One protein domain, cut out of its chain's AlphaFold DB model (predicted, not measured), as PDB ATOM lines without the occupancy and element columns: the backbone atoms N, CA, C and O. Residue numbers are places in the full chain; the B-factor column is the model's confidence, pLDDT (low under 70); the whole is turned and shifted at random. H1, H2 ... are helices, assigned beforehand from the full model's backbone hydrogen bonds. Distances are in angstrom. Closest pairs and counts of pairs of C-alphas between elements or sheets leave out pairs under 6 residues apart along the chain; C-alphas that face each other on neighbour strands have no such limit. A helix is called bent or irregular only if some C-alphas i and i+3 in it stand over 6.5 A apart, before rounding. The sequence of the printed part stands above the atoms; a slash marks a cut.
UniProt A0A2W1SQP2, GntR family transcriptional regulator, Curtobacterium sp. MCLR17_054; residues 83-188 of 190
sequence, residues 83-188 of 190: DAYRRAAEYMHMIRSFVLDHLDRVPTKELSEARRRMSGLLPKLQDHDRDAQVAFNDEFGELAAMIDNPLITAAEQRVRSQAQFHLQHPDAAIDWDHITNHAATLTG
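Overview. This is residues 83 to 188 of the 190 residues of the protein "GntR family transcriptional regulator" of Curtobacterium sp. MCLR17_054 (UniProt A0A2W1SQP2). Three helices side by side, H2, H3 and H4, make a slab with H3 in the middle, and H1 and H5 cover one of its faces. The 106 printed residues hold five named helices and no named strand, an all-helix bundle, up and down, each helix running against the one before. It is compact, radius of gyration of the C-alphas 12.9 A, and flat, spanning 38 by 31 by 16 A.

Along the chain. H1, residues 83 to 101, runs 27.7 A from C-alpha 83 at (43.577, -28.299, 4.396). H2, 108 to 126, 26.5 A, is only just irregular, C-alphas 120 and 123 being 6.9 A apart. H3 is 130 to 146, 25.2 A; H4, 150 to 167, 25.3 A; H5, 176 to 187, 16.2 A, ending at (50.653, -0.101, 10.760).

Arrangement. H1 touches H4, closest C-alphas Tyr 85 and His 166, 4.9 A. H3 forms hairpins with H2 and H4. H5 touches H2, closest C-alphas Arg 115 and Thr 187, 5.1 A. Every O i to N i+4 pair is within hydrogen-bond range in H1, H3, H4 and H5; in H2, 13 of 15.

Size, cuts and confidence. The printed part has no cut, no long link and no residue under 70.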
ATOM      1  N   ASP A  83      42.191 -27.922   4.113       97.12
ATOM      2  CA  ASP A  83      43.577 -28.299   4.396       97.12
ATOM      3  C   ASP A  83      44.570 -27.622   3.451       97.12
ATOM      4  O   ASP A  83      45.664 -27.237   3.866       97.12
ATOM      5  N   ALA A  84      44.206 -27.485   2.173       96.69
ATOM      6  CA  ALA A  84      45.036 -26.771   1.212       96.69
ATOM      7  C   ALA A  84      45.073 -25.268   1.516       96.69
ATOM      8  O   ALA A  84      46.151 -24.678   1.458       96.69
ATOM      9  N   TYR A  85      43.945 -24.682   1.940       97.62
ATOM     10  CA  TYR A  85      43.917 -23.312   2.459       97.62
ATOM     11  C   TYR A  85      44.888 -23.138   3.632       97.62
ATOM     12  O   TYR A  85      45.730 -22.247   3.590       97.62
ATOM     13  N   ARG A  86      44.820 -24.015   4.644       96.81
ATOM     14  CA  ARG A  86      45.683 -23.932   5.834       96.81
ATOM     15  C   ARG A  86      47.168 -23.933   5.468       96.81
ATOM     16  O   ARG A  86      47.893 -23.039   5.887       96.81
ATOM     17  N   ARG A  87      47.599 -24.873   4.619       96.81
ATOM     18  CA  ARG A  87      48.995 -24.955   4.149       96.81
ATOM     19  C   ARG A  87      49.430 -23.699   3.390       96.81
ATOM     20  O   ARG A  87      50.540 -23.212   3.590       96.81
ATOM     21  N   ALA A  88      48.566 -23.166   2.525       96.88
ATOM     22  CA  ALA A  88      48.855 -21.927   1.809       96.88
ATOM     23  C   ALA A  88      48.945 -20.730   2.773       96.88
ATOM     24  O   ALA A  88      49.863 -19.918   2.664       96.88
ATOM     25  N   ALA A  89      48.049 -20.645   3.759       96.50
ATOM     26  CA  ALA A  89      48.045 -19.592   4.771       96.50
ATOM     27  C   ALA A  89      49.299 -19.624   5.666       96.50
ATOM     28  O   ALA A  89      49.868 -18.563   5.931       96.50
ATOM     29  N   GLU A  90      49.761 -20.813   6.072       96.12
ATOM     30  CA  GLU A  90      51.019 -21.026   6.809       96.12
ATOM     31  C   GLU A  90      52.229 -20.516   6.010       96.12
ATOM     32  O   GLU A  90      53.054 -19.755   6.518       96.12
ATOM     33  N   TYR A  91      52.309 -20.862   4.724       96.81
ATOM     34  CA  TYR A  91      53.392 -20.394   3.860       96.81
ATOM     35  C   TYR A  91      53.322 -18.874   3.629       96.81
ATOM     36  O   TYR A  91      54.337 -18.178   3.695       96.81
ATOM     37  N   MET A  92      52.117 -18.327   3.438       96.88
ATOM     38  CA  MET A  92      51.902 -16.881   3.355       96.88
ATOM     39  C   MET A  92      52.304 -16.167   4.644       96.88
ATOM     40  O   MET A  92      52.765 -15.035   4.573       96.88
ATOM     41  N   HIS A  93      52.110 -16.771   5.819       96.38
ATOM     42  CA  HIS A  93      52.567 -16.186   7.081       96.38
ATOM     43  C   HIS A  93      54.093 -16.023   7.073       96.38
ATOM     44  O   HIS A  93      54.582 -14.942   7.383       96.38
ATOM     45  N   MET A  94      54.836 -17.048   6.641       96.62
ATOM     46  CA  MET A  94      56.298 -16.979   6.523       96.62
ATOM     47  C   MET A  94      56.753 -15.862   5.571       96.62
ATOM     48  O   MET A  94      57.651 -15.097   5.918       96.62
ATOM     49  N   ILE A  95      56.119 -15.731   4.396       96.69
ATOM     50  CA  ILE A  95      56.426 -14.630   3.467       96.69
ATOM     51  C   ILE A  95      56.115 -13.277   4.108       96.69
ATOM     52  O   ILE A  95      56.933 -12.370   4.027       96.69
ATOM     53  N   ARG A  96      54.956 -13.127   4.760       96.88
ATOM     54  CA  ARG A  96      54.547 -11.864   5.392       96.88
ATOM     55  C   ARG A  96      55.519 -11.423   6.482       96.88
ATOM     56  O   ARG A  96      55.895 -10.256   6.495       96.88
ATOM     57  N   SER A  97      55.991 -12.343   7.322       96.94
ATOM     58  CA  SER A  97      57.037 -12.048   8.311       96.94
ATOM     59  C   SER A  97      58.313 -11.541   7.638       96.94
ATOM     60  O   SER A  97      58.829 -10.493   8.012       96.94
ATOM     61  N   PHE A  98      58.766 -12.213   6.572       96.94
ATOM     62  CA  PHE A  98      59.914 -11.744   5.794       96.94
ATOM     63  C   PHE A  98      59.675 -10.350   5.198       96.94
ATOM     64  O   PHE A  98      60.571  -9.513   5.236       96.94
ATOM     65  N   VAL A  99      58.477 -10.075   4.675       97.25
ATOM     66  CA  VAL A  99      58.112  -8.755   4.140       97.25
ATOM     67  C   VAL A  99      58.208  -7.675   5.217       97.25
ATOM     68  O   VAL A  99      58.798  -6.625   4.971       97.25
ATOM     69  N   LEU A 100      57.674  -7.940   6.414       97.12
ATOM     70  CA  LEU A 100      57.725  -7.013   7.546       97.12
ATOM     71  C   LEU A 100      59.161  -6.710   7.997       97.12
ATOM     72  O   LEU A 100      59.473  -5.556   8.286       97.12
ATOM     73  N   ASP A 101      60.037  -7.715   7.992       97.19
ATOM     74  CA  ASP A 101      61.453  -7.562   8.355       97.19
ATOM     75  C   ASP A 101      62.262  -6.748   7.326       97.19
ATOM     76  O   ASP A 101      63.372  -6.313   7.625       97.19
ATOM     77  N   HIS A 102      61.719  -6.540   6.121       97.06
ATOM     78  CA  HIS A 102      62.412  -5.913   4.990       97.06
ATOM     79  C   HIS A 102      61.682  -4.681   4.434       97.06
ATOM     80  O   HIS A 102      61.887  -4.287   3.281       97.06
ATOM     81  N   LEU A 103      60.822  -4.044   5.238       96.38
ATOM     82  CA  LEU A 103      60.107  -2.827   4.832       96.38
ATOM     83  C   LEU A 103      61.045  -1.641   4.555       96.38
ATOM     84  O   LEU A 103      60.636  -0.693   3.892       96.38
ATOM     85  N   ASP A 104      62.296  -1.687   5.019       95.94
ATOM     86  CA  ASP A 104      63.345  -0.711   4.699       95.94
ATOM     87  C   ASP A 104      63.693  -0.669   3.202       95.94
ATOM     88  O   ASP A 104      64.195   0.343   2.714       95.94
ATOM     89  N   ARG A 105      63.393  -1.747   2.464       96.06
ATOM     90  CA  ARG A 105      63.598  -1.840   1.011       96.06
ATOM     91  C   ARG A 105      62.430  -1.293   0.196       96.06
ATOM     92  O   ARG A 105      62.580  -1.070  -1.003       96.06
ATOM     93  N   VAL A 106      61.277  -1.075   0.824       96.94
ATOM     94  CA  VAL A 106      60.084  -0.546   0.159       96.94
ATOM     95  C   VAL A 106      60.186   0.981   0.109       96.94
ATOM     96  O   VAL A 106      60.424   1.607   1.146       96.94
ATOM     97  N   PRO A 107      59.995   1.624  -1.058       97.06
ATOM     98  CA  PRO A 107      60.096   3.073  -1.131       97.06
ATOM     99  C   PRO A 107      59.058   3.769  -0.230       97.06
ATOM    100  O   PRO A 107      57.917   3.333  -0.059       97.06
ATOM    101  N   THR A 108      59.487   4.857   0.418       96.81
ATOM    102  CA  THR A 108      58.778   5.468   1.559       96.81
ATOM    103  C   THR A 108      57.342   5.877   1.240       96.81
ATOM    104  O   THR A 108      56.468   5.819   2.113       96.81
ATOM    105  N   LYS A 109      57.089   6.321   0.003       97.44
ATOM    106  CA  LYS A 109      55.761   6.749  -0.440       97.44
ATOM    107  C   LYS A 109      54.813   5.550  -0.475       97.44
ATOM    108  O   LYS A 109      53.760   5.598   0.154       97.44
ATOM    109  N   GLU A 110      55.223   4.478  -1.134       97.69
ATOM    110  CA  GLU A 110      54.494   3.226  -1.298       97.69
ATOM    111  C   GLU A 110      54.235   2.578   0.068       97.69
ATOM    112  O   GLU A 110      53.096   2.239   0.379       97.69
ATOM    113  N   LEU A 111      55.241   2.539   0.950       97.56
ATOM    114  CA  LEU A 111      55.073   2.041   2.319       97.56
ATOM    115  C   LEU A 111      54.051   2.865   3.121       97.56
ATOM    116  O   LEU A 111      53.256   2.319   3.888       97.56
ATOM    117  N   SER A 112      54.048   4.190   2.961       97.44
ATOM    118  CA  SER A 112      53.084   5.069   3.637       97.44
ATOM    119  C   SER A 112      51.656   4.861   3.121       97.44
ATOM    120  O   SER A 112      50.696   4.924   3.894       97.44
ATOM    121  N   GLU A 113      51.496   4.602   1.822       97.75
ATOM    122  CA  GLU A 113      50.207   4.255   1.220       97.75
ATOM    123  C   GLU A 113      49.712   2.886   1.690       97.75
ATOM    124  O   GLU A 113      48.561   2.786   2.119       97.75
ATOM    125  N   ALA A 114      50.592   1.885   1.716       97.88
ATOM    126  CA  ALA A 114      50.297   0.549   2.218       97.88
ATOM    127  C   ALA A 114      49.850   0.571   3.683       97.88
ATOM    128  O   ALA A 114      48.806   0.027   4.044       97.88
ATOM    129  N   ARG A 115      50.567   1.311   4.537       98.06
ATOM    130  CA  ARG A 115      50.180   1.534   5.940       98.06
ATOM    131  C   ARG A 115      48.806   2.173   6.078       98.06
ATOM    132  O   ARG A 115      48.036   1.791   6.962       98.06
ATOM    133  N   ARG A 116      48.481   3.144   5.222       97.94
ATOM    134  CA  ARG A 116      47.171   3.805   5.222       97.94
ATOM    135  C   ARG A 116      46.062   2.832   4.820       97.94
ATOM    136  O   ARG A 116      45.046   2.785   5.512       97.94
ATOM    137  N   ARG A 117      46.255   2.056   3.746       97.94
ATOM    138  CA  ARG A 117      45.297   1.029   3.303       97.94
ATOM    139  C   ARG A 117      45.097  -0.032   4.386       97.94
ATOM    140  O   ARG A 117      43.965  -0.245   4.814       97.94
ATOM    141  N   MET A 118      46.185  -0.571   4.940       98.19
ATOM    142  CA  MET A 118      46.142  -1.554   6.025       98.19
ATOM    143  C   MET A 118      45.447  -1.018   7.286       98.19
ATOM    144  O   MET A 118      44.659  -1.726   7.906       98.19
ATOM    145  N   SER A 119      45.662   0.253   7.643       97.81
ATOM    146  CA  SER A 119      44.968   0.881   8.781       97.81
ATOM    147  C   SER A 119      43.448   0.922   8.596       97.81
ATOM    148  O   SER A 119      42.716   0.816   9.576       97.81
ATOM    149  N   GLY A 120      42.975   1.077   7.355       97.25
ATOM    150  CA  GLY A 120      41.551   1.013   7.018       97.25
ATOM    151  C   GLY A 120      40.986  -0.412   7.018       97.25
ATOM    152  O   GLY A 120      39.804  -0.590   7.299       97.25
ATOM    153  N   LEU A 121      41.821  -1.418   6.737       97.62
ATOM    154  CA  LEU A 121      41.438  -2.833   6.791       97.62
ATOM    155  C   LEU A 121      41.408  -3.378   8.223       97.62
ATOM    156  O   LEU A 121      40.564  -4.215   8.525       97.62
ATOM    157  N   LEU A 122      42.285  -2.896   9.111       97.19
ATOM    158  CA  LEU A 122      42.496  -3.472  10.444       97.19
ATOM    159  C   LEU A 122      41.205  -3.675  11.269       97.19
ATOM    160  O   LEU A 122      41.038  -4.782  11.775       97.19
ATOM    161  N   PRO A 123      40.263  -2.712  11.375       97.50
ATOM    162  CA  PRO A 123      39.015  -2.942  12.108       97.50
ATOM    163  C   PRO A 123      38.170  -4.073  11.507       97.50
ATOM    164  O   PRO A 123      37.627  -4.894  12.231       97.50
ATOM    165  N   LYS A 124      38.117  -4.172  10.174       98.00
ATOM    166  CA  LYS A 124      37.380  -5.242   9.488       98.00
ATOM    167  C   LYS A 124      38.031  -6.609   9.698       98.00
ATOM    168  O   LYS A 124      37.338  -7.604   9.857       98.00
ATOM    169  N   LEU A 125      39.365  -6.653   9.729       97.50
ATOM    170  CA  LEU A 125      40.111  -7.871  10.050       97.50
ATOM    171  C   LEU A 125      39.849  -8.323  11.493       97.50
ATOM    172  O   LEU A 125      39.720  -9.519  11.732       97.50
ATOM    173  N   GLN A 126      39.734  -7.383  12.438       96.19
ATOM    174  CA  GLN A 126      39.352  -7.669  13.827       96.19
ATOM    175  C   GLN A 126      37.910  -8.187  13.937       96.19
ATOM    176  O   GLN A 126      37.642  -9.057  14.758       96.19
ATOM    177  N   ASP A 127      37.017  -7.724  13.061       97.56
ATOM    178  CA  ASP A 127      35.639  -8.216  12.937       97.56
ATOM    179  C   ASP A 127      35.514  -9.485  12.063       97.56
ATOM    180  O   ASP A 127      34.407  -9.915  11.735       97.56
ATOM    181  N   HIS A 128      36.638 -10.114  11.695       96.62
ATOM    182  CA  HIS A 128      36.694 -11.356  10.916       96.62
ATOM    183  C   HIS A 128      36.031 -11.268   9.522       96.62
ATOM    184  O   HIS A 128      35.466 -12.244   9.012       96.62
ATOM    185  N   ASP A 129      36.122 -10.104   8.876       96.31
ATOM    186  CA  ASP A 129      35.642  -9.873   7.510       96.31
ATOM    187  C   ASP A 129      36.527 -10.607   6.481       96.31
ATOM    188  O   ASP A 129      37.716 -10.311   6.310       96.31
ATOM    189  N   ARG A 130      35.938 -11.583   5.774       93.19
ATOM    190  CA  ARG A 130      36.640 -12.399   4.767       93.19
ATOM    191  C   ARG A 130      37.089 -11.592   3.547       93.19
ATOM    192  O   ARG A 130      38.156 -11.882   3.014       93.19
ATOM    193  N   ASP A 131      36.338 -10.579   3.128       93.00
ATOM    194  CA  ASP A 131      36.725  -9.736   1.991       93.00
ATOM    195  C   ASP A 131      37.913  -8.848   2.375       93.00
ATOM    196  O   ASP A 131      38.851  -8.661   1.594       93.00
ATOM    197  N   ALA A 132      37.934  -8.365   3.623       96.81
ATOM    198  CA  ALA A 132      39.092  -7.659   4.162       96.81
ATOM    199  C   ALA A 132      40.340  -8.554   4.219       96.81
ATOM    200  O   ALA A 132      41.445  -8.057   4.004       96.81
ATOM    201  N   GLN A 133      40.184  -9.861   4.458       96.12
ATOM    202  CA  GLN A 133      41.299 -10.811   4.435       96.12
ATOM    203  C   GLN A 133      41.919 -10.963   3.039       96.12
ATOM    204  O   GLN A 133      43.145 -11.052   2.928       96.12
ATOM    205  N   VAL A 134      41.105 -10.951   1.979       95.12
ATOM    206  CA  VAL A 134      41.604 -10.991   0.595       95.12
ATOM    207  C   VAL A 134      42.401  -9.722   0.294       95.12
ATOM    208  O   VAL A 134      43.565  -9.817  -0.092       95.12
ATOM    209  N   ALA A 135      41.833  -8.549   0.593       96.69
ATOM    210  CA  ALA A 135      42.517  -7.267   0.412       96.69
ATOM    211  C   ALA A 135      43.815  -7.163   1.239       96.69
ATOM    212  O   ALA A 135      44.808  -6.599   0.786       96.69
ATOM    213  N   PHE A 136      43.827  -7.741   2.443       97.94
ATOM    214  CA  PHE A 136      45.023  -7.848   3.276       97.94
ATOM    215  C   PHE A 136      46.129  -8.664   2.587       97.94
ATOM    216  O   PHE A 136      47.290  -8.259   2.620       97.94
ATOM    217  N   ASN A 137      45.793  -9.799   1.963       97.12
ATOM    218  CA  ASN A 137      46.785 -10.606   1.251       97.12
ATOM    219  C   ASN A 137      47.316  -9.871   0.018       97.12
ATOM    220  O   ASN A 137      48.517  -9.924  -0.234       97.12
ATOM    221  N   ASP A 138      46.448  -9.174  -0.718       96.31
ATOM    222  CA  ASP A 138      46.847  -8.387  -1.888       96.31
ATOM    223  C   ASP A 138      47.837  -7.279  -1.512       96.31
ATOM    224  O   ASP A 138      48.868  -7.137  -2.168       96.31
ATOM    225  N   GLU A 139      47.596  -6.571  -0.404       97.69
ATOM    226  CA  GLU A 139      48.515  -5.548   0.110       97.69
ATOM    227  C   GLU A 139      49.911  -6.119   0.403       97.69
ATOM    228  O   GLU A 139      50.933  -5.543   0.026       97.69
ATOM    229  N   PHE A 140      49.976  -7.282   1.054       97.50
ATOM    230  CA  PHE A 140      51.251  -7.943   1.319       97.50
ATOM    231  C   PHE A 140      51.927  -8.462   0.047       97.50
ATOM    232  O   PHE A 140      53.157  -8.464  -0.014       97.50
ATOM    233  N   GLY A 141      51.160  -8.858  -0.969       96.75
ATOM    234  CA  GLY A 141      51.697  -9.220  -2.278       96.75
ATOM    235  C   GLY A 141      52.308  -8.034  -3.021       96.75
ATOM    236  O   GLY A 141      53.399  -8.159  -3.582       96.75
ATOM    237  N   GLU A 142      51.670  -6.860  -2.964       96.88
ATOM    238  CA  GLU A 142      52.241  -5.612  -3.493       96.88
ATOM    239  C   GLU A 142      53.569  -5.274  -2.803       96.88
ATOM    240  O   GLU A 142      54.566  -5.001  -3.473       96.88
ATOM    241  N   LEU A 143      53.612  -5.358  -1.470       97.44
ATOM    242  CA  LEU A 143      54.835  -5.125  -0.700       97.44
ATOM    243  C   LEU A 143      55.931  -6.149  -1.031       97.44
ATOM    244  O   LEU A 143      57.088  -5.771  -1.213       97.44
ATOM    245  N   ALA A 144      55.583  -7.433  -1.155       97.19
ATOM    246  CA  ALA A 144      56.527  -8.487  -1.521       97.19
ATOM    247  C   ALA A 144      57.179  -8.230  -2.888       97.19
ATOM    248  O   ALA A 144      58.388  -8.419  -3.036       97.19
ATOM    249  N   ALA A 145      56.407  -7.733  -3.859       96.19
ATOM    250  CA  ALA A 145      56.920  -7.372  -5.177       96.19
ATOM    251  C   ALA A 145      57.944  -6.221  -5.138       96.19
ATOM    252  O   ALA A 145      58.800  -6.143  -6.019       96.19
ATOM    253  N   MET A 146      57.896  -5.358  -4.118       96.31
ATOM    254  CA  MET A 146      58.799  -4.208  -3.962       96.31
ATOM    255  C   MET A 146      60.117  -4.535  -3.240       96.31
ATOM    256  O   MET A 146      61.025  -3.712  -3.254       96.31
ATOM    257  N   ILE A 147      60.264  -5.724  -2.643       93.56
ATOM    258  CA  ILE A 147      61.478  -6.132  -1.899       93.56
ATOM    259  C   ILE A 147      62.645  -6.545  -2.826       93.56
ATOM    260  O   ILE A 147      63.748  -6.838  -2.355       93.56
ATOM    261  N   ASP A 148      62.418  -6.535  -4.146       90.38
ATOM    262  CA  ASP A 148      63.383  -6.889  -5.201       90.38
ATOM    263  C   ASP A 148      63.973  -8.303  -5.036       90.38
ATOM    264  O   ASP A 148      65.152  -8.571  -5.269       90.38
ATOM    265  N   ASN A 149      63.135  -9.247  -4.596       94.00
ATOM    266  CA  ASN A 149      63.483 -10.663  -4.559       94.00
ATOM    267  C   ASN A 149      62.525 -11.466  -5.453       94.00
ATOM    268  O   ASN A 149      61.435 -11.828  -5.004       94.00
ATOM    269  N   PRO A 150      62.923 -11.809  -6.694       91.81
ATOM    270  CA  PRO A 150      62.032 -12.464  -7.649       91.81
ATOM    271  C   PRO A 150      61.553 -13.848  -7.187       91.81
ATOM    272  O   PRO A 150      60.474 -14.278  -7.591       91.81
ATOM    273  N   LEU A 151      62.308 -14.539  -6.322       94.44
ATOM    274  CA  LEU A 151      61.877 -15.818  -5.746       94.44
ATOM    275  C   LEU A 151      60.733 -15.627  -4.747       94.44
ATOM    276  O   LEU A 151      59.799 -16.425  -4.735       94.44
ATOM    277  N   ILE A 152      60.791 -14.564  -3.939       94.75
ATOM    278  CA  ILE A 152      59.725 -14.222  -2.993       94.75
ATOM    279  C   ILE A 152      58.489 -13.759  -3.754       94.75
ATOM    280  O   ILE A 152      57.415 -14.287  -3.496       94.75
ATOM    281  N   THR A 153      58.638 -12.865  -4.733       94.25
ATOM    282  CA  THR A 153      57.517 -12.381  -5.552       94.25
ATOM    283  C   THR A 153      56.790 -13.528  -6.257       94.25
ATOM    284  O   THR A 153      55.567 -13.620  -6.197       94.25
ATOM    285  N   ALA A 154      57.536 -14.442  -6.889       92.19
ATOM    286  CA  ALA A 154      56.942 -15.583  -7.582       92.19
ATOM    287  C   ALA A 154      56.259 -16.563  -6.613       92.19
ATOM    288  O   ALA A 154      55.156 -17.041  -6.891       92.19
ATOM    289  N   ALA A 155      56.893 -16.861  -5.472       94.62
ATOM    290  CA  ALA A 155      56.310 -17.740  -4.464       94.62
ATOM    291  C   ALA A 155      55.056 -17.124  -3.822       94.62
ATOM    292  O   ALA A 155      54.066 -17.826  -3.638       94.62
ATOM    293  N   GLU A 156      55.080 -15.824  -3.527       96.06
ATOM    294  CA  GLU A 156      53.947 -15.075  -2.980       96.06
ATOM    295  C   GLU A 156      52.747 -15.144  -3.915       96.06
ATOM    296  O   GLU A 156      51.703 -15.649  -3.511       96.06
ATOM    297  N   GLN A 157      52.908 -14.741  -5.178       93.94
ATOM    298  CA  GLN A 157      51.791 -14.658  -6.119       93.94
ATOM    299  C   GLN A 157      51.085 -16.007  -6.276       93.94
ATOM    300  O   GLN A 157      49.851 -16.104  -6.264       93.94
ATOM    301  N   ARG A 158      51.882 -17.066  -6.411       94.25
ATOM    302  CA  ARG A 158      51.399 -18.436  -6.539       94.25
ATOM    303  C   ARG A 158      50.632 -18.876  -5.293       94.25
ATOM    304  O   ARG A 158      49.516 -19.383  -5.403       94.25
ATOM    305  N   VAL A 159      51.224 -18.717  -4.111       96.50
ATOM    306  CA  VAL A 159      50.627 -19.214  -2.864       96.50
ATOM    307  C   VAL A 159      49.413 -18.373  -2.467       96.50
ATOM    308  O   VAL A 159      48.416 -18.939  -2.022       96.50
ATOM    309  N   ARG A 160      49.426 -17.057  -2.710       96.56
ATOM    310  CA  ARG A 160      48.251 -16.194  -2.529       96.56
ATOM    311  C   ARG A 160      47.091 -16.627  -3.416       96.56
ATOM    312  O   ARG A 160      45.973 -16.732  -2.920       96.56
ATOM    313  N   SER A 161      47.356 -16.972  -4.678       96.19
ATOM    314  CA  SER A 161      46.322 -17.497  -5.585       96.19
ATOM    315  C   SER A 161      45.708 -18.799  -5.047       96.19
ATOM    316  O   SER A 161      44.487 -18.941  -5.020       96.19
ATOM    317  N   GLN A 162      46.529 -19.728  -4.538       96.50
ATOM    318  CA  GLN A 162      46.026 -20.943  -3.878       96.50
ATOM    319  C   GLN A 162      45.199 -20.628  -2.628       96.50
ATOM    320  O   GLN A 162      44.131 -21.212  -2.430       96.50
ATOM    321  N   ALA A 163      45.677 -19.712  -1.783       96.25
ATOM    322  CA  ALA A 163      44.979 -19.307  -0.571       96.25
ATOM    323  C   ALA A 163      43.608 -18.707  -0.910       96.25
ATOM    324  O   ALA A 163      42.606 -19.160  -0.367       96.25
ATOM    325  N   GLN A 164      43.537 -17.768  -1.858       96.00
ATOM    326  CA  GLN A 164      42.283 -17.153  -2.297       96.00
ATOM    327  C   GLN A 164      41.310 -18.182  -2.885       96.00
ATOM    328  O   GLN A 164      40.121 -18.162  -2.563       96.00
ATOM    329  N   PHE A 165      41.799 -19.112  -3.707       97.00
ATOM    330  CA  PHE A 165      40.964 -20.165  -4.282       97.00
ATOM    331  C   PHE A 165      40.363 -21.083  -3.207       97.00
ATOM    332  O   PHE A 165      39.158 -21.350  -3.194       97.00
ATOM    333  N   HIS A 166      41.193 -21.565  -2.279       97.31
ATOM    334  CA  HIS A 166      40.760 -22.504  -1.247       97.31
ATOM    335  C   HIS A 166      39.979 -21.847  -0.105       97.31
ATOM    336  O   HIS A 166      39.166 -22.523   0.526       97.31
ATOM    337  N   LEU A 167      40.157 -20.544   0.124       95.69
ATOM    338  CA  LEU A 167      39.401 -19.773   1.113       95.69
ATOM    339  C   LEU A 167      37.890 -19.786   0.852       95.69
ATOM    340  O   LEU A 167      37.088 -19.689   1.779       95.69
ATOM    341  N   GLN A 168      37.492 -19.947  -0.410       93.56
ATOM    342  CA  GLN A 168      36.087 -20.050  -0.799       93.56
ATOM    343  C   GLN A 168      35.436 -21.379  -0.365       93.56
ATOM    344  O   GLN A 168      34.251 -21.595  -0.616       93.56
ATOM    345  N   HIS A 169      36.185 -22.297   0.258       95.62
ATOM    346  CA  HIS A 169      35.605 -23.450   0.943       95.62
ATOM    347  C   HIS A 169      34.921 -22.999   2.252       95.62
ATOM    348  O   HIS A 169      35.529 -22.244   3.015       95.62
ATOM    349  N   PRO A 170      33.703 -23.471   2.582       92.38
ATOM    350  CA  PRO A 170      33.001 -23.069   3.808       92.38
ATOM    351  C   PRO A 170      33.829 -23.294   5.082       92.38
ATOM    352  O   PRO A 170      33.966 -22.381   5.898       92.38
ATOM    353  N   ASP A 171      34.468 -24.464   5.172       95.38
ATOM    354  CA  ASP A 171      35.288 -24.881   6.320       95.38
ATOM    355  C   ASP A 171      36.727 -24.331   6.311       95.38
ATOM    356  O   ASP A 171      37.559 -24.757   7.115       95.38
ATOM    357  N   ALA A 172      37.075 -23.424   5.390       95.50
ATOM    358  CA  ALA A 172      38.380 -22.771   5.418       95.50
ATOM    359  C   ALA A 172      38.492 -21.890   6.675       95.50
ATOM    360  O   ALA A 172      37.843 -20.847   6.790       95.50
ATOM    361  N   ALA A 173      39.309 -22.333   7.631       94.12
ATOM    362  CA  ALA A 173      39.511 -21.651   8.903       94.12
ATOM    363  C   ALA A 173      40.646 -20.630   8.793       94.12
ATOM    364  O   ALA A 173      41.803 -20.997   8.593       94.12
ATOM    365  N   ILE A 174      40.301 -19.351   8.926       95.88
ATOM    366  CA  ILE A 174      41.248 -18.238   8.922       95.88
ATOM    367  C   ILE A 174      41.839 -18.073  10.326       95.88
ATOM    368  O   ILE A 174      41.103 -18.000  11.307       95.88
ATOM    369  N   ASP A 175      43.164 -17.975  10.405       95.69
ATOM    370  CA  ASP A 175      43.874 -17.585  11.622       95.69
ATOM    371  C   ASP A 175      43.882 -16.052  11.748       95.69
ATOM    372  O   ASP A 175      44.739 -15.354  11.192       95.69
ATOM    373  N   TRP A 176      42.851 -15.528  12.410       96.56
ATOM    374  CA  TRP A 176      42.642 -14.091  12.567       96.56
ATOM    375  C   TRP A 176      43.668 -13.431  13.484       96.56
ATOM    376  O   TRP A 176      44.031 -12.280  13.242       96.56
ATOM    377  N   ASP A 177      44.200 -14.155  14.468       95.31
ATOM    378  CA  ASP A 177      45.226 -13.641  15.377       95.31
ATOM    379  C   ASP A 177      46.511 -13.330  14.603       95.31
ATOM    380  O   ASP A 177      47.046 -12.222  14.681       95.31
ATOM    381  N   HIS A 178      46.974 -14.253  13.754       93.50
ATOM    382  CA  HIS A 178      48.139 -13.991  12.909       93.50
ATOM    383  C   HIS A 178      47.908 -12.857  11.906       93.50
ATOM    384  O   HIS A 178      48.813 -12.058  11.661       93.50
ATOM    385  N   ILE A 179      46.722 -12.778  11.300       95.44
ATOM    386  CA  ILE A 179      46.405 -11.729  10.320       95.44
ATOM    387  C   ILE A 179      46.367 -10.353  10.980       95.44
ATOM    388  O   ILE A 179      46.990  -9.415  10.479       95.44
ATOM    389  N   THR A 180      45.669 -10.232  12.107       96.50
ATOM    390  CA  THR A 180      45.555  -8.965  12.835       96.50
ATOM    391  C   THR A 180      46.898  -8.533  13.411       96.50
ATOM    392  O   THR A 180      47.223  -7.351  13.318       96.50
ATOM    393  N   ASN A 181      47.726  -9.469  13.892       96.38
ATOM    394  CA  ASN A 181      49.086  -9.170  14.338       96.38
ATOM    395  C   ASN A 181      49.952  -8.613  13.194       96.38
ATOM    396  O   ASN A 181      50.526  -7.538  13.334       96.38
ATOM    397  N   HIS A 182      49.971  -9.265  12.026       97.00
ATOM    398  CA  HIS A 182      50.706  -8.770  10.850       97.00
ATOM    399  C   HIS A 182      50.236  -7.381  10.399       97.00
ATOM    400  O   HIS A 182      51.051  -6.506  10.096       97.00
ATOM    401  N   ALA A 183      48.920  -7.154  10.384       97.38
ATOM    402  CA  ALA A 183      48.337  -5.856  10.052       97.38
ATOM    403  C   ALA A 183      48.720  -4.771  11.080       97.38
ATOM    404  O   ALA A 183      49.065  -3.642  10.708       97.38
ATOM    405  N   ALA A 184      48.706  -5.104  12.374       96.50
ATOM    406  CA  ALA A 184      49.132  -4.211  13.448       96.50
ATOM    407  C   ALA A 184      50.625  -3.866  13.337       96.50
ATOM    408  O   ALA A 184      50.983  -2.689  13.410       96.50
ATOM    409  N   THR A 185      51.488  -4.849  13.063       96.88
ATOM    410  CA  THR A 185      52.924  -4.624  12.850       96.88
ATOM    411  C   THR A 185      53.177  -3.693  11.668       96.88
ATOM    412  O   THR A 185      53.896  -2.704  11.821       96.88
ATOM    413  N   LEU A 186      52.536  -3.924  10.513       96.88
ATOM    414  CA  LEU A 186      52.694  -3.052   9.342       96.88
ATOM    415  C   LEU A 186      52.299  -1.602   9.661       96.88
ATOM    416  O   LEU A 186      53.005  -0.662   9.282       96.88
ATOM    417  N   THR A 187      51.194  -1.420  10.388       94.62
ATOM    418  CA  THR A 187      50.653  -0.101  10.760       94.62
ATOM    419  C   THR A 187      51.389   0.579  11.921       94.62
ATOM    420  O   THR A 187      51.073   1.726  12.237       94.62
ATOM    421  N   GLY A 188      52.389  -0.074  12.525       82.50
ATOM    422  CA  GLY A 188      53.148   0.465  13.659       82.50
ATOM    423  C   GLY A 188      52.364   0.481  14.974       82.50
ATOM    424  O   GLY A 188      52.602   1.346  15.812       82.50
TER     425      GLY A 188